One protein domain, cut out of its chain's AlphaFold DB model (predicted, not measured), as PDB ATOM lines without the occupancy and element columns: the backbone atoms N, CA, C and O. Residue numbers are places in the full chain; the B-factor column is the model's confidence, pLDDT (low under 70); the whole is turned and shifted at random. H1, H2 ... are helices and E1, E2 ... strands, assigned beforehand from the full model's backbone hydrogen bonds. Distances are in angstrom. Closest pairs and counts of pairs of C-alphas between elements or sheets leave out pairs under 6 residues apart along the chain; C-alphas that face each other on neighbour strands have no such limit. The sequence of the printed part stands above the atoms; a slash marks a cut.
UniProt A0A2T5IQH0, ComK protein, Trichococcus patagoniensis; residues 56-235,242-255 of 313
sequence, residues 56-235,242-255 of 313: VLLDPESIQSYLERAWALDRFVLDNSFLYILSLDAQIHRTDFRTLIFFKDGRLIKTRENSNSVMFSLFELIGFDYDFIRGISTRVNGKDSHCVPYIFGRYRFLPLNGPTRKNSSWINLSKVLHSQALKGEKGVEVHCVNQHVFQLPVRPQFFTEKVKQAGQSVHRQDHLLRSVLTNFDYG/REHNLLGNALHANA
ATOM      1  N   VAL A  56      21.018  34.471  38.387       83.31
ATOM      2  CA  VAL A  56      22.453  34.161  38.387       83.31
ATOM      3  C   VAL A  56      22.829  33.336  37.168       83.31
ATOM      4  O   VAL A  56      22.538  32.136  37.099       83.31
ATOM      5  N   LEU A  57      23.531  33.993  36.248       84.19
ATOM      6  CA  LEU A  57      24.220  33.370  35.125       84.19
ATOM      7  C   LEU A  57      25.687  33.144  35.502       84.19
ATOM      8  O   LEU A  57      26.325  33.992  36.125       84.19
ATOM      9  N   LEU A  58      26.222  31.972  35.167       84.19
ATOM     10  CA  LEU A  58      27.584  31.567  35.543       84.19
ATOM     11  C   LEU A  58      28.590  31.747  34.400       84.19
ATOM     12  O   LEU A  58      29.624  31.076  34.363       84.19
ATOM     13  N   ASP A  59      28.287  32.640  33.462       86.94
ATOM     14  CA  ASP A  59      29.227  33.070  32.437       86.94
ATOM     15  C   ASP A  59      30.244  34.085  33.006       86.94
ATOM     16  O   ASP A  59      30.002  34.714  34.044       86.94
ATOM     17  N   PRO A  60      31.413  34.249  32.364       84.12
ATOM     18  CA  PRO A  60      32.472  35.091  32.907       84.12
ATOM     19  C   PRO A  60      32.113  36.578  33.058       84.12
ATOM     20  O   PRO A  60      32.666  37.226  33.946       84.12
ATOM     21  N   GLU A  61      31.232  37.126  32.215       87.00
ATOM     22  CA  GLU A  61      30.847  38.544  32.263       87.00
ATOM     23  C   GLU A  61      29.908  38.797  33.445       87.00
ATOM     24  O   GLU A  61      30.151  39.689  34.264       87.00
ATOM     25  N   SER A  62      28.901  37.937  33.613       90.06
ATOM     26  CA  SER A  62      27.989  37.987  34.759       90.06
ATOM     27  C   SER A  62      28.732  37.799  36.084       90.06
ATOM     28  O   SER A  62      28.508  38.551  37.036       90.06
ATOM     29  N   ILE A  63      29.680  36.852  36.146       91.81
ATOM     30  CA  ILE A  63      30.514  36.627  37.340       91.81
ATOM     31  C   ILE A  63      31.276  37.893  37.734       91.81
ATOM     32  O   ILE A  63      31.302  38.239  38.918       91.81
ATOM     33  N   GLN A  64      31.859  38.603  36.767       91.50
ATOM     34  CA  GLN A  64      32.585  39.843  37.030       91.50
ATOM     35  C   GLN A  64      31.670  40.916  37.643       91.50
ATOM     36  O   GLN A  64      32.030  41.525  38.652       91.50
ATOM     37  N   SER A  65      30.446  41.070  37.127       91.94
ATOM     38  CA  SER A  65      29.449  41.986  37.701       91.94
ATOM     39  C   SER A  65      29.078  41.634  39.150       91.94
ATOM     40  O   SER A  65      28.916  42.520  39.996       91.94
ATOM     41  N   TYR A  66      28.949  40.345  39.487       93.69
ATOM     42  CA  TYR A  66      28.710  39.945  40.878       93.69
ATOM     43  C   TYR A  66      29.924  40.230  41.765       93.69
ATOM     44  O   TYR A  66      29.755  40.691  42.893       93.69
ATOM     45  N   LEU A  67      31.142  39.997  41.268       93.94
ATOM     46  CA  LEU A  67      32.372  40.282  42.006       93.94
ATOM     47  C   LEU A  67      32.520  41.770  42.325       93.94
ATOM     48  O   LEU A  67      32.950  42.104  43.426       93.94
ATOM     49  N   GLU A  68      32.155  42.666  41.414       93.12
ATOM     50  CA  GLU A  68      32.216  44.116  41.640       93.12
ATOM     51  C   GLU A  68      31.248  44.576  42.734       93.12
ATOM     52  O   GLU A  68      31.603  45.422  43.555       93.12
ATOM     53  N   ARG A  69      30.063  43.958  42.811       92.00
ATOM     54  CA  ARG A  69      29.046  44.255  43.834       92.00
ATOM     55  C   ARG A  69      29.298  43.570  45.179       92.00
ATOM     56  O   ARG A  69      28.830  44.051  46.211       92.00
ATOM     57  N   ALA A  70      30.003  42.441  45.180       95.00
ATOM     58  CA  ALA A  70      30.207  41.623  46.367       95.00
ATOM     59  C   ALA A  70      31.148  42.272  47.388       95.00
ATOM     60  O   ALA A  70      32.187  42.848  47.051       95.00
ATOM     61  N   TRP A  71      30.818  42.104  48.667       95.44
ATOM     62  CA  TRP A  71      31.651  42.572  49.768       95.44
ATOM     63  C   TRP A  71      32.841  41.640  49.953       95.44
ATOM     64  O   TRP A  71      32.678  40.425  50.063       95.44
ATOM     65  N   ALA A  72      34.042  42.215  49.982       96.19
ATOM     66  CA  ALA A  72      35.264  41.474  50.248       96.19
ATOM     67  C   ALA A  72      35.385  41.209  51.751       96.19
ATOM     68  O   ALA A  72      35.650  42.134  52.518       96.19
ATOM     69  N   LEU A  73      35.185  39.961  52.162       93.31
ATOM     70  CA  LEU A  73      35.288  39.539  53.556       93.31
ATOM     71  C   LEU A  73      36.070  38.233  53.624       93.31
ATOM     72  O   LEU A  73      35.715  37.261  52.967       93.31
ATOM     73  N   ASP A  74      37.113  38.213  54.443       87.62
ATOM     74  CA  ASP A  74      37.849  37.001  54.796       87.62
ATOM     75  C   ASP A  74      37.567  36.688  56.275       87.62
ATOM     76  O   ASP A  74      37.376  37.607  57.074       87.62
ATOM     77  N   ARG A  75      37.549  35.403  56.651       80.62
ATOM     78  CA  ARG A  75      37.292  34.907  58.016       80.62
ATOM     79  C   ARG A  75      35.918  35.295  58.568       80.62
ATOM     80  O   ARG A  75      35.803  35.818  59.677       80.62
ATOM     81  N   PHE A  76      34.869  35.041  57.794       86.81
ATOM     82  CA  PHE A  76      33.484  35.259  58.216       86.81
ATOM     83  C   PHE A  76      32.817  33.938  58.632       86.81
ATOM     84  O   PHE A  76      33.228  32.854  58.225       86.81
ATOM     85  N   VAL A  77      31.750  34.033  59.427       86.12
ATOM     86  CA  VAL A  77      30.930  32.871  59.789       86.12
ATOM     87  C   VAL A  77      29.811  32.723  58.765       86.12
ATOM     88  O   VAL A  77      28.928  33.576  58.672       86.12
ATOM     89  N   LEU A  78      29.851  31.643  57.987       92.75
ATOM     90  CA  LEU A  78      28.761  31.283  57.088       92.75
ATOM     91  C   LEU A  78      27.552  30.808  57.907       92.75
ATOM     92  O   LEU A  78      27.687  29.957  58.782       92.75
ATOM     93  N   ASP A  79      26.361  31.318  57.599       88.69
ATOM     94  CA  ASP A  79      25.103  30.857  58.191       88.69
ATOM     95  C   ASP A  79      24.259  30.066  57.175       88.69
ATOM     96  O   ASP A  79      24.536  30.055  55.980       88.69
ATOM     97  N   ASN A  80      23.178  29.417  57.619       89.56
ATOM     98  CA  ASN A  80      22.302  28.622  56.742       89.56
ATOM     99  C   ASN A  80      21.374  29.468  55.834       89.56
ATOM    100  O   ASN A  80      20.401  28.944  55.281       89.56
ATOM    101  N   SER A  81      21.597  30.780  55.726       92.31
ATOM    102  CA  SER A  81      20.823  31.669  54.854       92.31
ATOM    103  C   SER A  81      21.425  31.819  53.454       92.31
ATOM    104  O   SER A  81      20.762  32.375  52.573       92.31
ATOM    105  N   PHE A  82      22.625  31.273  53.217       95.75
ATOM    106  CA  PHE A  82      23.189  31.186  51.872       95.75
ATOM    107  C   PHE A  82      22.314  30.322  50.953       95.75
ATOM    108  O   PHE A  82      21.709  29.331  51.376       95.75
ATOM    109  N   LEU A  83      22.275  30.698  49.682       96.19
ATOM    110  CA  LEU A  83      21.610  29.974  48.603       96.19
ATOM    111  C   LEU A  83      22.619  29.159  47.799       96.19
ATOM    112  O   LEU A  83      22.412  27.969  47.559       96.19
ATOM    113  N   TYR A  84      23.721  29.801  47.409       97.31
ATOM    114  CA  TYR A  84      24.720  29.227  46.521       97.31
ATOM    115  C   TYR A  84      26.125  29.721  46.865       97.31
ATOM    116  O   TYR A  84      26.325  30.897  47.163       97.31
ATOM    117  N   ILE A  85      27.096  28.815  46.797       97.25
ATOM    118  CA  ILE A  85      28.525  29.097  46.895       97.25
ATOM    119  C   ILE A  85      29.154  28.689  45.573       97.25
ATOM    120  O   ILE A  85      29.105  27.520  45.187       97.25
ATOM    121  N   LEU A  86      29.768  29.648  44.899       96.50
ATOM    122  CA  LEU A  86      30.487  29.463  43.654       96.50
ATOM    123  C   LEU A  86      31.987  29.360  43.936       96.50
ATOM    124  O   LEU A  86      32.585  30.298  44.461       96.50
ATOM    125  N   SER A  87      32.594  28.238  43.546       95.94
ATOM    126  CA  SER A  87      34.052  28.149  43.424       95.94
ATOM    127  C   SER A  87      34.516  28.949  42.206       95.94
ATOM    128  O   SER A  87      34.021  28.742  41.095       95.94
ATOM    129  N   LEU A  88      35.480  29.846  42.411       95.25
ATOM    130  CA  LEU A  88      36.078  30.686  41.372       95.25
ATOM    131  C   LEU A  88      37.388  30.102  40.827       95.25
ATOM    132  O   LEU A  88      38.124  30.807  40.144       95.25
ATOM    133  N   ASP A  89      37.676  28.816  41.063       91.25
ATOM    134  CA  ASP A  89      38.898  28.161  40.565       91.25
ATOM    135  C   ASP A  89      39.091  28.361  39.046       91.25
ATOM    136  O   ASP A  89      40.205  28.581  38.577       91.25
ATOM    137  N   ALA A  90      38.002  28.350  38.267       87.19
ATOM    138  CA  ALA A  90      38.039  28.586  36.819       87.19
ATOM    139  C   ALA A  90      38.373  30.044  36.430       87.19
ATOM    140  O   ALA A  90      38.768  30.303  35.295       87.19
ATOM    141  N   GLN A  91      38.224  30.990  37.358       87.19
ATOM    142  CA  GLN A  91      38.404  32.431  37.160       87.19
ATOM    143  C   GLN A  91      39.655  32.978  37.863       87.19
ATOM    144  O   GLN A  91      39.852  34.188  37.894       87.19
ATOM    145  N   ILE A  92      40.538  32.113  38.377       85.75
ATOM    146  CA  ILE A  92      41.721  32.519  39.162       85.75
ATOM    147  C   ILE A  92      42.691  33.447  38.407       85.75
ATOM    148  O   ILE A  92      43.475  34.162  39.013       85.75
ATOM    149  N   HIS A  93      42.634  33.458  37.073       88.38
ATOM    150  CA  HIS A  93      43.427  34.350  36.224       88.38
ATOM    151  C   HIS A  93      42.839  35.770  36.112       88.38
ATOM    152  O   HIS A  93      43.498  36.656  35.577       88.38
ATOM    153  N   ARG A  94      41.599  35.983  36.572       87.56
ATOM    154  CA  ARG A  94      40.867  37.260  36.491       87.56
ATOM    155  C   ARG A  94      40.641  37.910  37.849       87.56
ATOM    156  O   ARG A  94      40.292  39.083  37.910       87.56
ATOM    157  N   THR A  95      40.777  37.155  38.936       91.50
ATOM    158  CA  THR A  95      40.464  37.642  40.275       91.50
ATOM    159  C   THR A  95      41.286  36.930  41.344       91.50
ATOM    160  O   THR A  95      41.535  35.730  41.250       91.50
ATOM    161  N   ASP A  96      41.654  37.668  42.393       93.25
ATOM    162  CA  ASP A  96      42.344  37.124  43.571       93.25
ATOM    163  C   ASP A  96      41.393  36.388  44.533       93.25
ATOM    164  O   ASP A  96      41.833  35.746  45.492       93.25
ATOM    165  N   PHE A  97      40.079  36.506  44.324       95.81
ATOM    166  CA  PHE A  97      39.071  35.838  45.141       95.81
ATOM    167  C   PHE A  97      38.876  34.389  44.686       95.81
ATOM    168  O   PHE A  97      38.885  34.082  43.498       95.81
ATOM    169  N   ARG A  98      38.665  33.482  45.644       95.81
ATOM    170  CA  ARG A  98      38.481  32.048  45.373       95.81
ATOM    171  C   ARG A  98      37.034  31.594  45.480       95.81
ATOM    172  O   ARG A  98      36.680  30.568  44.902       95.81
ATOM    173  N   THR A  99      36.200  32.351  46.186       97.12
ATOM    174  CA  THR A  99      34.805  31.982  46.431       97.12
ATOM    175  C   THR A  99      33.896  33.201  46.363       97.12
ATOM    176  O   THR A  99      34.232  34.260  46.897       97.12
ATOM    177  N   LEU A 100      32.727  33.027  45.744       97.12
ATOM    178  CA  LEU A 100      31.621  33.985  45.732       97.12
ATOM    179  C   LEU A 100      30.371  33.330  46.335       97.12
ATOM    180  O   LEU A 100      30.056  32.185  46.019       97.12
ATOM    181  N   ILE A 101      29.660  34.043  47.202       97.38
ATOM    182  CA  ILE A 101      28.558  33.507  48.008       97.38
ATOM    183  C   ILE A 101      27.327  34.385  47.845       97.38
ATOM    184  O   ILE A 101      27.404  35.603  47.999       97.38
ATOM    185  N   PHE A 102      26.196  33.739  47.580       96.69
ATOM    186  CA  PHE A 102      24.894  34.357  47.368       96.69
ATOM    187  C   PHE A 102      23.985  34.045  48.552       96.69
ATOM    188  O   PHE A 102      23.790  32.874  48.885       96.69
ATOM    189  N   PHE A 103      23.403  35.073  49.165       94.69
ATOM    190  CA  PHE A 103      22.497  34.944  50.307       94.69
ATOM    191  C   PHE A 103      21.046  35.229  49.929       94.69
ATOM    192  O   PHE A 103      20.766  35.938  48.967       94.69
ATOM    193  N   LYS A 104      20.109  34.689  50.719       91.69
ATOM    194  CA  LYS A 104      18.662  34.854  50.493       91.69
ATOM    195  C   LYS A 104      18.163  36.299  50.563       91.69
ATOM    196  O   LYS A 104      17.034  36.568  50.186       91.69
ATOM    197  N   ASP A 105      18.938  37.197  51.152       89.69
ATOM    198  CA  ASP A 105      18.592  38.604  51.362       89.69
ATOM    199  C   ASP A 105      19.267  39.530  50.343       89.69
ATOM    200  O   ASP A 105      19.339  40.735  50.557       89.69
ATOM    201  N   GLY A 106      19.794  38.978  49.247       88.62
ATOM    202  CA  GLY A 106      20.469  39.763  48.219       88.62
ATOM    203  C   GLY A 106      21.926  40.106  48.551       88.62
ATOM    204  O   GLY A 106      22.602  40.748  47.746       88.62
ATOM    205  N   ARG A 107      22.465  39.676  49.703       91.44
ATOM    206  CA  ARG A 107      23.893  39.880  49.990       91.44
ATOM    207  C   ARG A 107      24.767  39.011  49.087       91.44
ATOM    208  O   ARG A 107      24.480  37.836  48.837       91.44
ATOM    209  N   LEU A 108      25.882  39.603  48.664       94.56
ATOM    210  CA  LEU A 108      26.965  38.950  47.938       94.56
ATOM    211  C   LEU A 108      28.261  39.107  48.729       94.56
ATOM    212  O   LEU A 108      28.652  40.228  49.063       94.56
ATOM    213  N   ILE A 109      28.941  37.998  49.000       96.06
ATOM    214  CA  ILE A 109      30.247  37.996  49.670       96.06
ATOM    215  C   ILE A 109      31.269  37.333  48.759       96.06
ATOM    216  O   ILE A 109      31.020  36.250  48.234       96.06
ATOM    217  N   LYS A 110      32.433  37.962  48.603       96.81
ATOM    218  CA  LYS A 110      33.610  37.379  47.955       96.81
ATOM    219  C   LYS A 110      34.735  37.219  48.974       96.81
ATOM    220  O   LYS A 110      34.980  38.119  49.775       96.81
ATOM    221  N   THR A 111      35.422  36.084  48.929       97.19
ATOM    222  CA  THR A 111      36.512  35.750  49.858       97.19
ATOM    223  C   THR A 111      37.677  35.079  49.134       97.19
ATOM    224  O   THR A 111      37.509  34.461  48.076       97.19
ATOM    225  N   ARG A 112      38.880  35.223  49.693       96.12
ATOM    226  CA  ARG A 112      40.090  34.509  49.259       96.12
ATOM    227  C   ARG A 112      40.144  33.079  49.786       96.12
ATOM    228  O   ARG A 112      40.956  32.285  49.313       96.12
ATOM    229  N   GLU A 113      39.284  32.734  50.739       95.56
ATOM    230  CA  GLU A 113      39.125  31.362  51.202       95.56
ATOM    231  C   GLU A 113      38.537  30.494  50.090       95.56
ATOM    232  O   GLU A 113      37.682  30.924  49.311       95.56
ATOM    233  N   ASN A 114      39.011  29.253  49.987       94.69
ATOM    234  CA  ASN A 114      38.449  28.312  49.028       94.69
ATOM    235  C   ASN A 114      37.070  27.816  49.504       94.69
ATOM    236  O   ASN A 114      36.780  27.786  50.703       94.69
ATOM    237  N   SER A 115      36.220  27.414  48.561       95.62
ATOM    238  CA  SER A 115      34.813  27.119  48.851       95.62
ATOM    239  C   SER A 115      34.627  25.931  49.798       95.62
ATOM    240  O   SER A 115      33.670  25.901  50.572       95.62
ATOM    241  N   ASN A 116      35.550  24.964  49.781       94.69
ATOM    242  CA  ASN A 116      35.511  23.824  50.689       94.69
ATOM    243  C   ASN A 116      35.895  24.231  52.112       94.69
ATOM    244  O   ASN A 116      35.214  23.819  53.034       94.69
ATOM    245  N   SER A 117      36.912  25.074  52.304       94.00
ATOM    246  CA  SER A 117      37.274  25.629  53.614       94.00
ATOM    247  C   SER A 117      36.110  26.410  54.225       94.00
ATOM    248  O   SER A 117      35.807  26.219  55.402       94.00
ATOM    249  N   VAL A 118      35.402  27.204  53.414       95.38
ATOM    250  CA  VAL A 118      34.187  27.914  53.845       95.38
ATOM    251  C   VAL A 118      33.111  26.926  54.323       95.38
ATOM    252  O   VAL A 118      32.572  27.073  55.419       95.38
ATOM    253  N   MET A 119      32.813  25.888  53.536       95.69
ATOM    254  CA  MET A 119      31.793  24.895  53.900       95.69
ATOM    255  C   MET A 119      32.207  23.990  55.063       95.69
ATOM    256  O   MET A 119      31.373  23.643  55.891       95.69
ATOM    257  N   PHE A 120      33.477  23.607  55.149       93.56
ATOM    258  CA  PHE A 120      33.976  22.725  56.203       93.56
ATOM    259  C   PHE A 120      33.995  23.440  57.551       93.56
ATOM    260  O   PHE A 120      33.584  22.841  58.538       93.56
ATOM    261  N   SER A 121      34.305  24.738  57.573       92.69
ATOM    262  CA  SER A 121      34.143  25.568  58.776       92.69
ATOM    263  C   SER A 121      32.682  25.596  59.247       92.69
ATOM    264  O   SER A 121      32.404  25.502  60.440       92.69
ATOM    265  N   LEU A 122      31.714  25.656  58.321       94.25
ATOM    266  CA  LEU A 122      30.295  25.523  58.669       94.25
ATOM    267  C   LEU A 122      29.968  24.120  59.219       94.25
ATOM    268  O   LEU A 122      29.195  24.006  60.167       94.25
ATOM    269  N   PHE A 123      30.539  23.052  58.663       94.25
ATOM    270  CA  PHE A 123      30.303  21.685  59.148       94.25
ATOM    271  C   PHE A 123      30.869  21.441  60.549       94.25
ATOM    272  O   PHE A 123      30.213  20.782  61.356       94.25
ATOM    273  N   GLU A 124      32.022  22.027  60.865       89.88
ATOM    274  CA  GLU A 124      32.584  22.013  62.219       89.88
ATOM    275  C   GLU A 124      31.626  22.660  63.226       89.88
ATOM    276  O   GLU A 124      31.364  22.083  64.281       89.88
ATOM    277  N   LEU A 125      31.012  23.796  62.874       90.69
ATOM    278  CA  LEU A 125      29.999  24.452  63.713       90.69
ATOM    279  C   LEU A 125      28.704  23.634  63.849       90.69
ATOM    280  O   LEU A 125      28.008  23.738  64.858       90.69
ATOM    281  N   ILE A 126      28.357  22.832  62.839       91.94
ATOM    282  CA  ILE A 126      27.202  21.923  62.880       91.94
ATOM    283  C   ILE A 126      27.489  20.697  63.765       91.94
ATOM    284  O   ILE A 126      26.554  20.138  64.343       91.94
ATOM    285  N   GLY A 127      28.757  20.301  63.895       89.06
ATOM    286  CA  GLY A 127      29.228  19.232  64.783       89.06
ATOM    287  C   GLY A 127      29.551  17.904  64.092       89.06
ATOM    288  O   GLY A 127      30.067  17.000  64.744       89.06
ATOM    289  N   PHE A 128      29.295  17.778  62.786       90.69
ATOM    290  CA  PHE A 128      29.665  16.601  61.998       90.69
ATOM    291  C   PHE A 128      30.304  17.028  60.685       90.69
ATOM    292  O   PHE A 128      29.676  17.731  59.891       90.69
ATOM    293  N   ASP A 129      31.532  16.579  60.443       91.62
ATOM    294  CA  ASP A 129      32.247  16.880  59.208       91.62
ATOM    295  C   ASP A 129      31.620  16.187  57.979       91.62
ATOM    296  O   ASP A 129      30.706  15.354  58.056       91.62
ATOM    297  N   TYR A 130      32.094  16.575  56.795       92.12
ATOM    298  CA  TYR A 130      31.582  16.034  55.540       92.12
ATOM    299  C   TYR A 130      31.928  14.553  55.337       92.12
ATOM    300  O   TYR A 130      31.134  13.824  54.739       92.12
ATOM    301  N   ASP A 131      33.082  14.091  55.824       89.56
ATOM    302  CA  ASP A 131      33.513  12.702  55.661       89.56
ATOM    303  C   ASP A 131      32.684  11.744  56.519       89.56
ATOM    304  O   ASP A 131      32.352  10.651  56.059       89.56
ATOM    305  N   PHE A 132      32.250  12.176  57.701       91.06
ATOM    306  CA  PHE A 132      31.288  11.469  58.536       91.06
ATOM    307  C   PHE A 132      29.966  11.242  57.792       91.06
ATOM    308  O   PHE A 132      29.505  10.104  57.646       91.06
ATOM    309  N   ILE A 133      29.374  12.314  57.251       92.06
ATOM    310  CA  ILE A 133      28.109  12.230  56.504       92.06
ATOM    311  C   ILE A 133      28.277  11.401  55.223       92.06
ATOM    312  O   ILE A 133      27.407  10.588  54.885       92.06
ATOM    313  N   ARG A 134      29.410  11.551  54.528       90.12
ATOM    314  CA  ARG A 134      29.763  10.737  53.360       90.12
ATOM    315  C   ARG A 134      29.857   9.256  53.721       90.12
ATOM    316  O   ARG A 134      29.248   8.448  53.027       90.12
ATOM    317  N   GLY A 135      30.541   8.909  54.809       88.31
ATOM    318  CA  GLY A 135      30.707   7.534  55.280       88.31
ATOM    319  C   GLY A 135      29.376   6.848  55.586       88.31
ATOM    320  O   GLY A 135      29.141   5.727  55.129       88.31
ATOM    321  N   ILE A 136      28.457   7.548  56.264       89.25
ATOM    322  CA  ILE A 136      27.086   7.054  56.469       89.25
ATOM    323  C   ILE A 136      26.410   6.812  55.120       89.25
ATOM    324  O   ILE A 136      25.871   5.731  54.887       89.25
ATOM    325  N   SER A 137      26.446   7.787  54.207       86.94
ATOM    326  CA  SER A 137      25.778   7.635  52.914       86.94
ATOM    327  C   SER A 137      26.358   6.498  52.072       86.94
ATOM    328  O   SER A 137      25.588   5.840  51.374       86.94
ATOM    329  N   THR A 138      27.672   6.273  52.110       85.19
ATOM    330  CA  THR A 138      28.335   5.183  51.381       85.19
ATOM    331  C   THR A 138      27.855   3.829  51.887       85.19
ATOM    332  O   THR A 138      27.478   2.985  51.077       85.19
ATOM    333  N   ARG A 139      27.767   3.642  53.211       85.56
ATOM    334  CA  ARG A 139      27.241   2.406  53.820       85.56
ATOM    335  C   ARG A 139      25.768   2.193  53.495       85.56
ATOM    336  O   ARG A 139      25.388   1.115  53.065       85.56
ATOM    337  N   VAL A 140      24.957   3.242  53.613       83.25
ATOM    338  CA  VAL A 140      23.517   3.192  53.310       83.25
ATOM    339  C   VAL A 140      23.238   2.837  51.848       83.25
ATOM    340  O   VAL A 140      22.274   2.133  51.557       83.25
ATOM    341  N   ASN A 141      24.062   3.331  50.922       77.88
ATOM    342  CA  ASN A 141      23.873   3.104  49.489       77.88
ATOM    343  C   ASN A 141      24.680   1.910  48.950       77.88
ATOM    344  O   ASN A 141      24.546   1.584  47.771       77.88
ATOM    345  N   GLY A 142      25.545   1.299  49.767       75.38
ATOM    346  CA  GLY A 142      26.443   0.208  49.374       75.38
ATOM    347  C   GLY A 142      27.483   0.574  48.306       75.38
ATOM    348  O   GLY A 142      28.095  -0.312  47.714       75.38
ATOM    349  N   LYS A 143      27.670   1.865  48.008       76.62
ATOM    350  CA  LYS A 143      28.555   2.342  46.939       76.62
ATOM    351  C   LYS A 143      29.136   3.703  47.290       76.62
ATOM    352  O   LYS A 143      28.390   4.617  47.649       76.62
ATOM    353  N   ASP A 144      30.448   3.855  47.102       76.38
ATOM    354  CA  ASP A 144      31.084   5.167  47.199       76.38
ATOM    355  C   ASP A 144      30.569   6.071  46.074       76.38
ATOM    356  O   ASP A 144      30.561   5.721  44.887       76.38
ATOM    357  N   SER A 145      30.065   7.236  46.462       75.44
ATOM    358  CA  SER A 145      29.463   8.189  45.544       75.44
ATOM    359  C   SER A 145      30.215   9.498  45.636       75.44
ATOM    360  O   SER A 145      30.327  10.106  46.697       75.44
ATOM    361  N   HIS A 146      30.696   9.987  44.502       81.31
ATOM    362  CA  HIS A 146      31.182  11.355  44.437       81.31
ATOM    363  C   HIS A 146      30.012  12.329  44.632       81.31
ATOM    364  O   HIS A 146      28.877  12.042  44.242       81.31
ATOM    365  N   CYS A 147      30.289  13.491  45.226       88.50
ATOM    366  CA  CYS A 147      29.294  14.542  45.467       88.50
ATOM    367  C   CYS A 147      28.119  14.070  46.352       88.50
ATOM    368  O   CYS A 147      26.958  14.164  45.955       88.50
ATOM    369  N   VAL A 148      28.394  13.467  47.512       91.75
ATOM    370  CA  VAL A 148      27.338  13.106  48.473       91.75
ATOM    371  C   VAL A 148      26.673  14.381  49.011       91.75
ATOM    372  O   VAL A 148      27.377  15.284  49.455       91.75
ATOM    373  N   PRO A 149      25.334  14.495  48.997       94.44
ATOM    374  CA  PRO A 149      24.663  15.598  49.671       94.44
ATOM    375  C   PRO A 149      24.939  15.554  51.181       94.44
ATOM    376  O   PRO A 149      24.738  14.520  51.821       94.44
ATOM    377  N   TYR A 150      25.353  16.675  51.764       95.44
ATOM    378  CA  TYR A 150      25.453  16.832  53.211       95.44
ATOM    379  C   TYR A 150      24.048  17.054  53.780       95.44
ATOM    380  O   TYR A 150      23.470  18.126  53.594       95.44
ATOM    381  N   ILE A 151      23.481  16.038  54.434       93.19
ATOM    382  CA  ILE A 151      22.132  16.083  55.013       93.19
ATOM    383  C   ILE A 151      22.214  15.815  56.511       93.19
ATOM    384  O   ILE A 151      22.462  14.684  56.931       93.19
ATOM    385  N   PHE A 152      21.955  16.846  57.312       90.75
ATOM    386  CA  PHE A 152      21.878  16.739  58.764       90.75
ATOM    387  C   PHE A 152      20.831  17.708  59.330       90.75
ATOM    388  O   PHE A 152      21.038  18.920  59.436       90.75
ATOM    389  N   GLY A 153      19.653  17.175  59.662       86.12
ATOM    390  CA  GLY A 153      18.515  17.943  60.159       86.12
ATOM    391  C   GLY A 153      18.071  19.040  59.184       86.12
ATOM    392  O   GLY A 153      17.570  18.769  58.086       86.12
ATOM    393  N   ARG A 154      18.225  20.303  59.603       86.06
ATOM    394  CA  ARG A 154      17.885  21.487  58.790       86.06
ATOM    395  C   ARG A 154      18.960  21.862  57.764       86.06
ATOM    396  O   ARG A 154      18.683  22.648  56.862       86.06
ATOM    397  N   TYR A 155      20.171  21.331  57.908       93.00
ATOM    398  CA  TYR A 155      21.307  21.631  57.043       93.00
ATOM    399  C   TYR A 155      21.327  20.646  55.877       93.00
ATOM    400  O   TYR A 155      21.406  19.432  56.079       93.00
ATOM    401  N   ARG A 156      21.159  21.162  54.657       94.62
ATOM    402  CA  ARG A 156      20.942  20.344  53.458       94.62
ATOM    403  C   ARG A 156      21.697  20.954  52.290       94.62
ATOM    404  O   ARG A 156      21.197  21.871  51.644       94.62
ATOM    405  N   PHE A 157      22.894  20.454  52.021       96.62
ATOM    406  CA  PHE A 157      23.797  21.045  51.039       96.62
ATOM    407  C   PHE A 157      24.208  20.023  49.989       96.62
ATOM    408  O   PHE A 157      24.482  18.868  50.307       96.62
ATOM    409  N   LEU A 158      24.265  20.446  48.732       96.44
ATOM    410  CA  LEU A 158      24.695  19.607  47.622       96.44
ATOM    411  C   LEU A 158      25.956  20.194  46.985       96.44
ATOM    412  O   LEU A 158      25.882  21.291  46.425       96.44
ATOM    413  N   PRO A 159      27.087  19.473  47.016       96.31
ATOM    414  CA  PRO A 159      28.237  19.827  46.199       96.31
ATOM    415  C   PRO A 159      27.967  19.478  44.728       96.31
ATOM    416  O   PRO A 159      27.450  18.404  44.410       96.31
ATOM    417  N   LEU A 160      28.340  20.367  43.809       92.88
ATOM    418  CA  LEU A 160      28.134  20.180  42.365       92.88
ATOM    419  C   LEU A 160      29.259  19.376  41.695       92.88
ATOM    420  O   LEU A 160      29.115  18.898  40.572       92.88
ATOM    421  N   ASN A 161      30.378  19.198  42.390       86.88
ATOM    422  CA  ASN A 161      31.486  18.323  42.016       86.88
ATOM    423  C   ASN A 161      32.098  17.674  43.282       86.88
ATOM    424  O   ASN A 161      31.742  18.060  44.390       86.88
ATOM    425  N   GLY A 162      32.975  16.671  43.152       80.94
ATOM    426  CA  GLY A 162      33.495  15.931  44.312       80.94
ATOM    427  C   GLY A 162      34.391  16.789  45.223       80.94
ATOM    428  O   GLY A 162      35.519  17.072  44.814       80.94
ATOM    429  N   PRO A 163      33.962  17.136  46.457       77.44
ATOM    430  CA  PRO A 163      34.678  18.097  47.303       77.44
ATOM    431  C   PRO A 163      35.901  17.499  48.016       77.44
ATOM    432  O   PRO A 163      36.679  18.221  48.623       77.44
ATOM    433  N   THR A 164      36.112  16.182  47.946       77.19
ATOM    434  CA  THR A 164      37.242  15.509  48.610       77.19
ATOM    435  C   THR A 164      38.576  15.711  47.891       77.19
ATOM    436  O   THR A 164      39.626  15.535  48.498       77.19
ATOM    437  N   ARG A 165      38.557  16.053  46.595       75.69
ATOM    438  CA  ARG A 165      39.776  16.216  45.778       75.69
ATOM    439  C   ARG A 165      39.977  17.628  45.233       75.69
ATOM    440  O   ARG A 165      41.088  17.962  44.839       75.69
ATOM    441  N   LYS A 166      38.915  18.431  45.142       86.44
ATOM    442  CA  LYS A 166      38.944  19.788  44.577       86.44
ATOM    443  C   LYS A 166      37.844  20.657  45.174       86.44
ATOM    444  O   LYS A 166      36.892  20.122  45.745       86.44
ATOM    445  N   ASN A 167      37.953  21.973  45.007       91.81
ATOM    446  CA  ASN A 167      36.924  22.899  45.467       91.81
ATOM    447  C   ASN A 167      35.617  22.678  44.702       91.81
ATOM    448  O   ASN A 167      35.594  22.559  43.468       91.81
ATOM    449  N   SER A 168      34.521  22.632  45.453       93.81
ATOM    450  CA  SER A 168      33.185  22.447  44.902       93.81
ATOM    451  C   SER A 168      32.368  23.717  45.010       93.81
ATOM    452  O   SER A 168      32.472  24.447  45.992       93.81
ATOM    453  N   SER A 169      31.529  23.974  44.014       95.88
ATOM    454  CA  SER A 169      30.393  24.868  44.220       95.88
ATOM    455  C   SER A 169      29.309  24.117  44.991       95.88
ATOM    456  O   SER A 169      29.104  22.924  44.761       95.88
ATOM    457  N   TRP A 170      28.597  24.808  45.873       97.38
ATOM    458  CA  TRP A 170      27.602  24.210  46.761       97.38
ATOM    459  C   TRP A 170      26.268  24.921  46.630       97.38
ATOM    460  O   TRP A 170      26.219  26.147  46.613       97.38
ATOM    461  N   ILE A 171      25.178  24.158  46.594       97.19
ATOM    462  CA  ILE A 171      23.822  24.703  46.668       97.19
ATOM    463  C   ILE A 171      23.141  24.285  47.967       97.19
ATOM    464  O   ILE A 171      23.246  23.135  48.404       97.19
ATOM    465  N   ASN A 172      22.422  25.223  48.579       96.50
ATOM    466  CA  ASN A 172      21.604  24.961  49.752       96.50
ATOM    467  C   ASN A 172      20.239  24.401  49.343       96.50
ATOM    468  O   ASN A 172      19.296  25.141  49.071       96.50
ATOM    469  N   LEU A 173      20.114  23.073  49.346       95.44
ATOM    470  CA  LEU A 173      18.881  22.367  48.997       95.44
ATOM    471  C   LEU A 173      17.708  22.705  49.927       95.44
ATOM    472  O   LEU A 173      16.560  22.544  49.523       95.44
ATOM    473  N   SER A 174      17.962  23.184  51.152       90.81
ATOM    474  CA  SER A 174      16.884  23.630  52.052       90.81
ATOM    475  C   SER A 174      16.182  24.902  51.564       90.81
ATOM    476  O   SER A 174      15.093  25.213  52.040       90.81
ATOM    477  N   LYS A 175      16.797  25.632  50.627       92.50
ATOM    478  CA  LYS A 175      16.296  26.895  50.075       92.50
ATOM    479  C   LYS A 175      15.778  26.766  48.646       92.50
ATOM    480  O   LYS A 175      15.308  27.755  48.096       92.50
ATOM    481  N   VAL A 176      15.832  25.566  48.069       93.69
ATOM    482  CA  VAL A 176      15.347  25.286  46.716       93.69
ATOM    483  C   VAL A 176      13.873  24.894  46.751       93.69
ATOM    484  O   VAL A 176      13.481  23.995  47.494       93.69
ATOM    485  N   LEU A 177      13.067  25.537  45.909       91.94
ATOM    486  CA  LEU A 177      11.633  25.290  45.761       91.94
ATOM    487  C   LEU A 177      11.357  24.283  44.640       91.94
ATOM    488  O   LEU A 177      10.647  23.299  44.838       91.94
ATOM    489  N   HIS A 178      11.964  24.494  43.471       90.88
ATOM    490  CA  HIS A 178      11.850  23.594  42.324       90.88
ATOM    491  C   HIS A 178      13.075  23.699  41.405       90.88
ATOM    492  O   HIS A 178      13.918  24.586  41.551       90.88
ATOM    493  N   SER A 179      13.198  22.755  40.475       93.38
ATOM    494  CA  SER A 179      14.283  22.716  39.494       93.38
ATOM    495  C   SER A 179      13.781  22.199  38.155       93.38
ATOM    496  O   SER A 179      12.958  21.282  38.134       93.38
ATOM    497  N   GLN A 180      14.335  22.706  37.059       92.94
ATOM    498  CA  GLN A 180      14.025  22.250  35.707       92.94
ATOM    499  C   GLN A 180      15.285  22.144  34.845       92.94
ATOM    500  O   GLN A 180      16.278  22.832  35.071       92.94
ATOM    501  N   ALA A 181      15.266  21.251  33.857       93.12
ATOM    502  CA  ALA A 181      16.345  21.174  32.878       93.12
ATOM    503  C   ALA A 181      16.322  22.418  31.977       93.12
ATOM    504  O   ALA A 181      15.249  22.833  31.533       93.12
ATOM    505  N   LEU A 182      17.495  22.979  31.676       89.56
ATOM    506  CA  LEU A 182      17.596  24.064  30.700       89.56
ATOM    507  C   LEU A 182      17.236  23.548  29.299       89.56
ATOM    508  O   LEU A 182      17.647  22.460  28.892       89.56
ATOM    509  N   LYS A 183      16.443  24.322  28.552       81.00
ATOM    510  CA  LYS A 183      16.055  23.970  27.180       81.00
ATOM    511  C   LYS A 183      17.243  24.189  26.243       81.00
ATOM    512  O   LYS A 183      17.757  25.292  26.165       81.00
ATOM    513  N   GLY A 184      17.654  23.149  25.517       71.44
ATOM    514  CA  GLY A 184      18.715  23.243  24.502       71.44
ATOM    515  C   GLY A 184      20.151  23.289  25.042       71.44
ATOM    516  O   GLY A 184      21.086  23.154  24.260       71.44
ATOM    517  N   GLU A 185      20.341  23.389  26.361       71.06
ATOM    518  CA  GLU A 185      21.656  23.487  27.000       71.06
ATOM    519  C   GLU A 185      21.907  22.372  28.022       71.06
ATOM    520  O   GLU A 185      20.996  21.725  28.542       71.06
ATOM    521  N   LYS A 186      23.187  22.142  28.344       81.12
ATOM    522  CA  LYS A 186      23.581  21.273  29.459       81.12
ATOM    523  C   LYS A 186      23.537  22.081  30.753       81.12
ATOM    524  O   LYS A 186      24.502  22.760  31.077       81.12
ATOM    525  N   GLY A 187      22.464  21.949  31.519       90.69
ATOM    526  CA  GLY A 187      22.387  22.571  32.835       90.69
ATOM    527  C   GLY A 187      21.054  22.345  33.523       90.69
ATOM    528  O   GLY A 187      20.130  21.745  32.962       90.69
ATOM    529  N   VAL A 188      20.967  22.830  34.754       94.06
ATOM    530  CA  VAL A 188      19.742  22.808  35.554       94.06
ATOM    531  C   VAL A 188      19.474  24.212  36.047       94.06
ATOM    532  O   VAL A 188      20.331  24.817  36.684       94.06
ATOM    533  N   GLU A 189      18.275  24.704  35.786       95.06
ATOM    534  CA  GLU A 189      17.774  25.910  36.417       95.06
ATOM    535  C   GLU A 189      17.167  25.550  37.766       95.06
ATOM    536  O   GLU A 189      16.318  24.658  37.872       95.06
ATOM    537  N   VAL A 190      17.624  26.231  38.808       95.19
ATOM    538  CA  VAL A 190      17.184  26.010  40.176       95.19
ATOM    539  C   VAL A 190      16.555  27.279  40.715       95.19
ATOM    540  O   VAL A 190      17.169  28.342  40.702       95.19
ATOM    541  N   HIS A 191      15.334  27.135  41.215       94.56
ATOM    542  CA  HIS A 191      14.528  28.219  41.750       94.56
ATOM    543  C   HIS A 191      14.499  28.128  43.266       94.56
ATOM    544  O   HIS A 191      14.070  27.121  43.840       94.56
ATOM    545  N   CYS A 192      14.954  29.187  43.911       93.19
ATOM    546  CA  CYS A 192      15.103  29.291  45.348       93.19
ATOM    547  C   CYS A 192      14.029  30.202  45.960       93.19
ATOM    548  O   CYS A 192      13.261  30.868  45.265       93.19
ATOM    549  N   VAL A 193      13.981  30.229  47.294       90.06
ATOM    550  CA  VAL A 193      13.224  31.233  48.063       90.06
ATOM    551  C   VAL A 193      13.539  32.655  47.586       90.06
ATOM    552  O   VAL A 193      14.616  32.892  47.044       90.06
ATOM    553  N   ASN A 194      12.618  33.597  47.803       88.00
ATOM    554  CA  ASN A 194      12.749  35.000  47.376       88.00
ATOM    555  C   ASN A 194      12.992  35.171  45.865       88.00
ATOM    556  O   ASN A 194      13.645  36.113  45.436       88.00
ATOM    557  N   GLN A 195      12.460  34.244  45.057       86.25
ATOM    558  CA  GLN A 195      12.491  34.295  43.589       86.25
ATOM    559  C   GLN A 195      13.908  34.311  42.982       86.25
ATOM    560  O   GLN A 195      14.075  34.644  41.812       86.25
ATOM    561  N   HIS A 196      14.939  33.929  43.745       92.25
ATOM    562  CA  HIS A 196      16.290  33.799  43.203       92.25
ATOM    563  C   HIS A 196      16.386  32.566  42.297       92.25
ATOM    564  O   HIS A 196      15.955  31.473  42.671       92.25
ATOM    565  N   VAL A 197      17.007  32.720  41.133       94.38
ATOM    566  CA  VAL A 197      17.164  31.683  40.111       94.38
ATOM    567  C   VAL A 197      18.643  31.511  39.776       94.38
ATOM    568  O   VAL A 197      19.362  32.486  39.565       94.38
ATOM    569  N   PHE A 198      19.100  30.261  39.711       94.38
ATOM    570  CA  PHE A 198      20.483  29.905  39.392       94.38
ATOM    571  C   PHE A 198      20.526  28.912  38.233       94.38
ATOM    572  O   PHE A 198      19.878  27.867  38.291       94.38
ATOM    573  N   GLN A 199      21.347  29.187  37.219       93.75
ATOM    574  CA  GLN A 199      21.627  28.238  36.140       93.75
ATOM    575  C   GLN A 199      22.896  27.444  36.453       93.75
ATOM    576  O   GLN A 199      24.015  27.917  36.282       93.75
ATOM    577  N   LEU A 200      22.727  26.224  36.964       93.12
ATOM    578  CA  LEU A 200      23.831  25.382  37.414       93.12
ATOM    579  C   LEU A 200      24.444  24.580  36.255       93.12
ATOM    580  O   LEU A 200      23.704  23.946  35.493       93.12
ATOM    581  N   PRO A 201      25.785  24.464  36.176       90.44
ATOM    582  CA  PRO A 201      26.482  23.820  35.069       90.44
ATOM    583  C   PRO A 201      26.612  22.309  35.325       90.44
ATOM    584  O   PRO A 201      27.701  21.732  35.294       90.44
ATOM    585  N   VAL A 202      25.496  21.657  35.655       91.69
ATOM    586  CA  VAL A 202      25.428  20.224  35.977       91.69
ATOM    587  C   VAL A 202      24.416  19.511  35.093       91.69
ATOM    588  O   VAL A 202      23.442  20.091  34.625       91.69
ATOM    589  N   ARG A 203      24.626  18.212  34.862       91.88
ATOM    590  CA  ARG A 203      23.682  17.409  34.075       91.88
ATOM    591  C   ARG A 203      22.358  17.254  34.845       91.88
ATOM    592  O   ARG A 203      22.417  16.908  36.027       91.88
ATOM    593  N   PRO A 204      21.186  17.379  34.193       92.31
ATOM    594  CA  PRO A 204      19.892  17.169  34.846       92.31
ATOM    595  C   PRO A 204      19.765  15.823  35.561       92.31
ATOM    596  O   PRO A 204      19.321  15.772  36.701       92.31
ATOM    597  N   GLN A 205      20.233  14.739  34.932       90.50
ATOM    598  CA  GLN A 205      20.213  13.397  35.527       90.50
ATOM    599  C   GLN A 205      21.008  13.336  36.837       90.50
ATOM    600  O   GLN A 205      20.496  12.843  37.838       90.50
ATOM    601  N   PHE A 206      22.215  13.915  36.854       91.50
ATOM    602  CA  PHE A 206      23.034  14.004  38.065       91.50
ATOM    603  C   PHE A 206      22.294  14.759  39.173       91.50
ATOM    604  O   PHE A 206      22.222  14.279  40.301       91.50
ATOM    605  N   PHE A 207      21.711  15.918  38.861       92.88
ATOM    606  CA  PHE A 207      21.001  16.714  39.859       92.88
ATOM    607  C   PHE A 207      19.794  15.954  40.427       92.88
ATOM    608  O   PHE A 207      19.658  15.843  41.643       92.88
ATOM    609  N   THR A 208      18.973  15.347  39.566       90.44
ATOM    610  CA  THR A 208      17.812  14.539  39.968       90.44
ATOM    611  C   THR A 208      18.205  13.357  40.854       90.44
ATOM    612  O   THR A 208      17.568  13.120  41.882       90.44
ATOM    613  N   GLU A 209      19.271  12.630  40.512       89.19
ATOM    614  CA  GLU A 209      19.792  11.532  41.336       89.19
ATOM    615  C   GLU A 209      20.215  12.014  42.728       89.19
ATOM    616  O   GLU A 209      19.901  11.375  43.735       89.19
ATOM    617  N   LYS A 210      20.878  13.172  42.806       91.19
ATOM    618  CA  LYS A 210      21.335  13.752  44.073       91.19
ATOM    619  C   LYS A 210      20.208  14.314  44.925       91.19
ATOM    620  O   LYS A 210      20.228  14.134  46.140       91.19
ATOM    621  N   VAL A 211      19.195  14.911  44.308       91.44
ATOM    622  CA  VAL A 211      17.961  15.333  44.987       91.44
ATOM    623  C   VAL A 211      17.216  14.120  45.543       91.44
ATOM    624  O   VAL A 211      16.773  14.150  46.690       91.44
ATOM    625  N   LYS A 212      17.149  13.015  44.790       87.06
ATOM    626  CA  LYS A 212      16.574  11.752  45.270       87.06
ATOM    627  C   LYS A 212      17.353  11.190  46.465       87.06
ATOM    628  O   LYS A 212      16.738  10.837  47.470       87.06
ATOM    629  N   GLN A 213      18.686  11.150  46.382       87.25
ATOM    630  CA  GLN A 213      19.561  10.723  47.483       87.25
ATOM    631  C   GLN A 213      19.357  11.600  48.733       87.25
ATOM    632  O   GLN A 213      19.204  11.084  49.838       87.25
ATOM    633  N   ALA A 214      19.304  12.923  48.561       90.31
ATOM    634  CA  ALA A 214      19.053  13.869  49.644       90.31
ATOM    635  C   ALA A 214      17.670  13.661  50.280       90.31
ATOM    636  O   ALA A 214      17.563  13.602  51.504       90.31
ATOM    637  N   GLY A 215      16.629  13.491  49.457       86.88
ATOM    638  CA  GLY A 215      15.271  13.197  49.911       86.88
ATOM    639  C   GLY A 215      15.225  11.937  50.773       86.88
ATOM    640  O   GLY A 215      14.728  11.983  51.893       86.88
ATOM    641  N   GLN A 216      15.836  10.837  50.325       84.12
ATOM    642  CA  GLN A 216      15.933   9.600  51.112       84.12
ATOM    643  C   GLN A 216      16.556   9.823  52.497       84.12
ATOM    644  O   GLN A 216      16.037   9.327  53.494       84.12
ATOM    645  N   SER A 217      17.655  10.575  52.580       86.12
ATOM    646  CA  SER A 217      18.305  10.881  53.859       86.12
ATOM    647  C   SER A 217      17.434  11.751  54.766       86.12
ATOM    648  O   SER A 217      17.319  11.454  55.955       86.12
ATOM    649  N   VAL A 218      16.771  12.775  54.214       87.06
ATOM    650  CA  VAL A 218      15.829  13.621  54.969       87.06
ATOM    651  C   VAL A 218      14.678  12.784  55.518       87.06
ATOM    652  O   VAL A 218      14.363  12.907  56.697       87.06
ATOM    653  N   HIS A 219      14.093  11.898  54.704       83.69
ATOM    654  CA  HIS A 219      13.014  11.017  55.146       83.69
ATOM    655  C   HIS A 219      13.416  10.194  56.368       83.69
ATOM    656  O   HIS A 219      12.672  10.137  57.343       83.69
ATOM    657  N   ARG A 220      14.604   9.577  56.323       82.25
ATOM    658  CA  ARG A 220      15.085   8.720  57.411       82.25
ATOM    659  C   ARG A 220      15.285   9.510  58.700       82.25
ATOM    660  O   ARG A 220      14.809   9.090  59.749       82.25
ATOM    661  N   GLN A 221      15.937  10.668  58.616       84.81
ATOM    662  CA  GLN A 221      16.162  11.521  59.784       84.81
ATOM    663  C   GLN A 221      14.846  12.052  60.366       84.81
ATOM    664  O   GLN A 221      14.671  12.037  61.581       84.81
ATOM    665  N   ASP A 222      13.900  12.462  59.516       82.06
ATOM    666  CA  ASP A 222      12.586  12.936  59.959       82.06
ATOM    667  C   ASP A 222      11.741  11.805  60.562       82.06
ATOM    668  O   ASP A 222      11.072  12.023  61.568       82.06
ATOM    669  N   HIS A 223      11.778  10.595  59.996       79.94
ATOM    670  CA  HIS A 223      11.083   9.433  60.551       79.94
ATOM    671  C   HIS A 223      11.670   9.018  61.906       79.94
ATOM    672  O   HIS A 223      10.916   8.751  62.838       79.94
ATOM    673  N   LEU A 224      13.001   9.008  62.045       80.94
ATOM    674  CA  LEU A 224      13.668   8.750  63.322       80.94
ATOM    675  C   LEU A 224      13.261   9.789  64.368       80.94
ATOM    676  O   LEU A 224      12.834   9.424  65.460       80.94
ATOM    677  N   LEU A 225      13.345  11.073  64.013       82.50
ATOM    678  CA  LEU A 225      12.970  12.165  64.902       82.50
ATOM    679  C   LEU A 225      11.508  12.046  65.333       82.50
ATOM    680  O   LEU A 225      11.228  12.118  66.521       82.50
ATOM    681  N   ARG A 226      10.583  11.820  64.394       78.25
ATOM    682  CA  ARG A 226       9.160  11.637  64.709       78.25
ATOM    683  C   ARG A 226       8.926  10.434  65.615       78.25
ATOM    684  O   ARG A 226       8.192  10.572  66.576       78.25
ATOM    685  N   SER A 227       9.565   9.294  65.345       78.06
ATOM    686  CA  SER A 227       9.453   8.096  66.189       78.06
ATOM    687  C   SER A 227       9.891   8.380  67.629       78.06
ATOM    688  O   SER A 227       9.169   8.070  68.570       78.06
ATOM    689  N   VAL A 228      11.031   9.057  67.802       80.25
ATOM    690  CA  VAL A 228      11.515   9.478  69.123       80.25
ATOM    691  C   VAL A 228      10.533  10.447  69.778       80.25
ATOM    692  O   VAL A 228      10.109  10.202  70.898       80.25
ATOM    693  N   LEU A 229      10.135  11.517  69.089       82.12
ATOM    694  CA  LEU A 229       9.232  12.527  69.645       82.12
ATOM    695  C   LEU A 229       7.885  11.926  70.071       82.12
ATOM    696  O   LEU A 229       7.432  12.214  71.173       82.12
ATOM    697  N   THR A 230       7.301  11.041  69.258       80.31
ATOM    698  CA  THR A 230       6.067  10.317  69.596       80.31
ATOM    699  C   THR A 230       6.242   9.443  70.837       80.31
ATOM    700  O   THR A 230       5.367   9.436  71.691       80.31
ATOM    701  N   ASN A 231       7.373   8.743  70.982       80.12
ATOM    702  CA  ASN A 231       7.634   7.900  72.157       80.12
ATOM    703  C   ASN A 231       7.799   8.696  73.463       80.12
ATOM    704  O   ASN A 231       7.748   8.108  74.541       80.12
ATOM    705  N   PHE A 232       8.025  10.007  73.374       80.19
ATOM    706  CA  PHE A 232       8.191  10.900  74.520       80.19
ATOM    707  C   PHE A 232       7.080  11.964  74.613       80.19
ATOM    708  O   PHE A 232       7.259  12.949  75.324       80.19
ATOM    709  N   ASP A 233       5.964  11.798  73.891       76.38
ATOM    710  CA  ASP A 233       4.832  12.742  73.835       76.38
ATOM    711  C   ASP A 233       5.221  14.197  73.493       76.38
ATOM    712  O   ASP A 233       4.543  15.160  73.861       76.38
ATOM    713  N   TYR A 234       6.309  14.385  72.740       74.50
ATOM    714  CA  TYR A 234       6.711  15.699  72.243       74.50
ATOM    715  C   TYR A 234       6.103  15.977  70.866       74.50
ATOM    716  O   TYR A 234       6.178  15.170  69.940       74.50
ATOM    717  N   GLY A 235       5.555  17.181  70.686       63.53
ATOM    718  CA  GLY A 235       5.171  17.680  69.368       63.53
ATOM    719  C   GLY A 235       6.391  18.131  68.560       63.53
ATOM    720  O   GLY A 235       7.243  18.864  69.064       63.53
ATOM    721  N   ARG A 242       7.945  22.779  55.764       51.81
ATOM    722  CA  ARG A 242       7.812  21.524  55.009       51.81
ATOM    723  C   ARG A 242       7.043  21.659  53.698       51.81
ATOM    724  O   ARG A 242       7.261  20.815  52.834       51.81
ATOM    725  N   GLU A 243       6.186  22.663  53.526       50.62
ATOM    726  CA  GLU A 243       5.118  22.495  52.537       50.62
ATOM    727  C   GLU A 243       5.557  22.658  51.076       50.62
ATOM    728  O   GLU A 243       5.062  21.893  50.255       50.62
ATOM    729  N   HIS A 244       6.523  23.506  50.698       58.16
ATOM    730  CA  HIS A 244       6.799  23.767  49.265       58.16
ATOM    731  C   HIS A 244       8.290  23.798  48.871       58.16
ATOM    732  O   HIS A 244       8.693  24.584  48.015       58.16
ATOM    733  N   ASN A 245       9.138  22.956  49.475       75.50
ATOM    734  CA  ASN A 245      10.545  22.832  49.058       75.50
ATOM    735  C   ASN A 245      10.792  21.596  48.165       75.50
ATOM    736  O   ASN A 245      10.069  20.600  48.230       75.50
ATOM    737  N   LEU A 246      11.847  21.647  47.342       81.19
ATOM    738  CA  LEU A 246      12.196  20.619  46.349       81.19
ATOM    739  C   LEU A 246      12.297  19.219  46.962       81.19
ATOM    740  O   LEU A 246      11.883  18.235  46.350       81.19
ATOM    741  N   LEU A 247      12.849  19.123  48.172       79.12
ATOM    742  CA  LEU A 247      13.021  17.851  48.864       79.12
ATOM    743  C   LEU A 247      11.683  17.299  49.365       79.12
ATOM    744  O   LEU A 247      11.465  16.100  49.240       79.12
ATOM    745  N   GLY A 248      10.770  18.145  49.846       69.56
ATOM    746  CA  GLY A 248       9.391  17.763  50.163       69.56
ATOM    747  C   GLY A 248       8.669  17.181  48.945       69.56
ATOM    748  O   GLY A 248       8.134  16.075  49.007       69.56
ATOM    749  N   ASN A 249       8.762  17.852  47.796       68.00
ATOM    750  CA  ASN A 249       8.176  17.366  46.542       68.00
ATOM    751  C   ASN A 249       8.805  16.038  46.084       68.00
ATOM    752  O   ASN A 249       8.095  15.099  45.712       68.00
ATOM    753  N   ALA A 250      10.134  15.921  46.163       66.25
ATOM    754  CA  ALA A 250      10.848  14.693  45.824       66.25
ATOM    755  C   ALA A 250      10.467  13.517  46.740       66.25
ATOM    756  O   ALA A 250      10.411  12.376  46.276       66.25
ATOM    757  N   LEU A 251      10.190  13.787  48.020       66.62
ATOM    758  CA  LEU A 251       9.713  12.804  48.990       66.62
ATOM    759  C   LEU A 251       8.320  12.287  48.629       66.62
ATOM    760  O   LEU A 251       8.136  11.075  48.539       66.62
ATOM    761  N   HIS A 252       7.365  13.184  48.366       62.88
ATOM    762  CA  HIS A 252       6.004  12.804  47.981       62.88
ATOM    763  C   HIS A 252       5.978  11.985  46.685       62.88
ATOM    764  O   HIS A 252       5.332  10.941  46.631       62.88
ATOM    765  N   ALA A 253       6.747  12.395  45.670       60.38
ATOM    766  CA  ALA A 253       6.807  11.699  44.384       60.38
ATOM    767  C   ALA A 253       7.451  10.301  44.460       60.38
ATOM    768  O   ALA A 253       7.202   9.458  43.600       60.38
ATOM    769  N   ASN A 254       8.292  10.041  45.469       60.75
ATOM    770  CA  ASN A 254       9.034   8.784  45.586       60.75
ATOM    771  C   ASN A 254       8.630   7.923  46.789       60.75
ATOM    772  O   ASN A 254       9.207   6.851  46.938       60.75
ATOM    773  N   ALA A 255       7.651   8.327  47.606       56.09
ATOM    774  CA  ALA A 255       7.285   7.692  48.881       56.09
ATOM    775  C   ALA A 255       7.216   6.150  48.838       56.09
ATOM    776  O   ALA A 255       7.767   5.490  49.712       56.09
TER     777      ALA A 255
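AT A GLANCE: This is residues 56 to 235 and 242 to 255 of the 313 residues of the protein "ComK protein" of Trichococcus patagoniensis (UniProt A0A2T5IQH0). What does one see first? A twisted sheet of six strands makes the core, with H1 and the long H4 over one face and H2 over the other; a smaller sheet, E7 to E9, sits over the same face as H1, near E1. H4 runs from the smaller sheet past the large sheet's E4 edge until residues 227 to 233 stick out, and H5 packs on it crosswise. What are the parts? The printed part has 194 residues, with five named helices and nine named strands in the order H1 E1 E2 E3 H2 H3 E4 E5 E6 E7 E8 E9 H4 H5, a mixed class. The antiparallel sheets run E3 E2 E1 E6 E5 E4 and E7 E8 E9; the whole is compact, with a radius of gyration of the C-alphas of 16.9 A and spans of 55 by 39 by 33 A.

HOW THE PARTS SIT: How is the large sheet paired? E1, residues 82 to 87, E2, 99 to 103, and E3, 108 to 111, form a meander of hairpins, each strand the antiparallel neighbour of the one before, as do E4, 150 to 152, E5, 155 to 159, and E6, 170 to 172. Within hydrogen-bond range are N 86 and O 100, 2.8 A, N 101 and O 109, 2.8 A, N 150 and O 157, 2.8 A, N 158 and O 171, 2.9 A, and, between E1 and E6, N 85 and O 170, 2.8 A. Which helices are on it? H1, residues 60 to 69, and H4, 204 to 231, are on one face at heights of 10.6 A and 9.0 A, and H2, 115 to 126, is on the opposite face, three layers in all; the closest C-alphas of H4 and E4, Ser 217 and Ile 151, are 6.6 A apart. H3, residues 130 to 141, only grazes the sheet. What of the rest? E7, residues 176 to 181, E8, 188 to 192, and E9, 197 to 200, form a third meander, with N 177 and O 191 at 2.8 A and N 190 and O 198 at 2.8 A, and H4 on one face makes two layers. H5, residues 246 to 255, touches H4 about perpendicular at 79 degrees, closest at the C-alphas of Leu 247 and Gly 215, 5.3 A. In H1 to H5 every O i to N i+4 pair is within hydrogen-bond range.

IN THESE COORDINATES: Where do the elements begin and end? H1 begins at C-alpha 60 (32.472, 35.091, 32.907), and H5 ends at C-alpha 255 (7.285, 7.692, 48.881). Which are longest? H4 measures 40.4 A, H2 16.8 A and H3 16.2 A.

THE WHOLE: How far does it reach? The C-alphas farthest apart, His 93 and Asp 233, are 58.1 A apart. Where is it broken or unsure? Residues 236 to 241 are not printed, with 15.1 A between C-alphas 235 and 242; H1 to E1 and E1 to E2 are long links; pLDDT is under 70 at residues 235, 242 to 244 and 248 to 255.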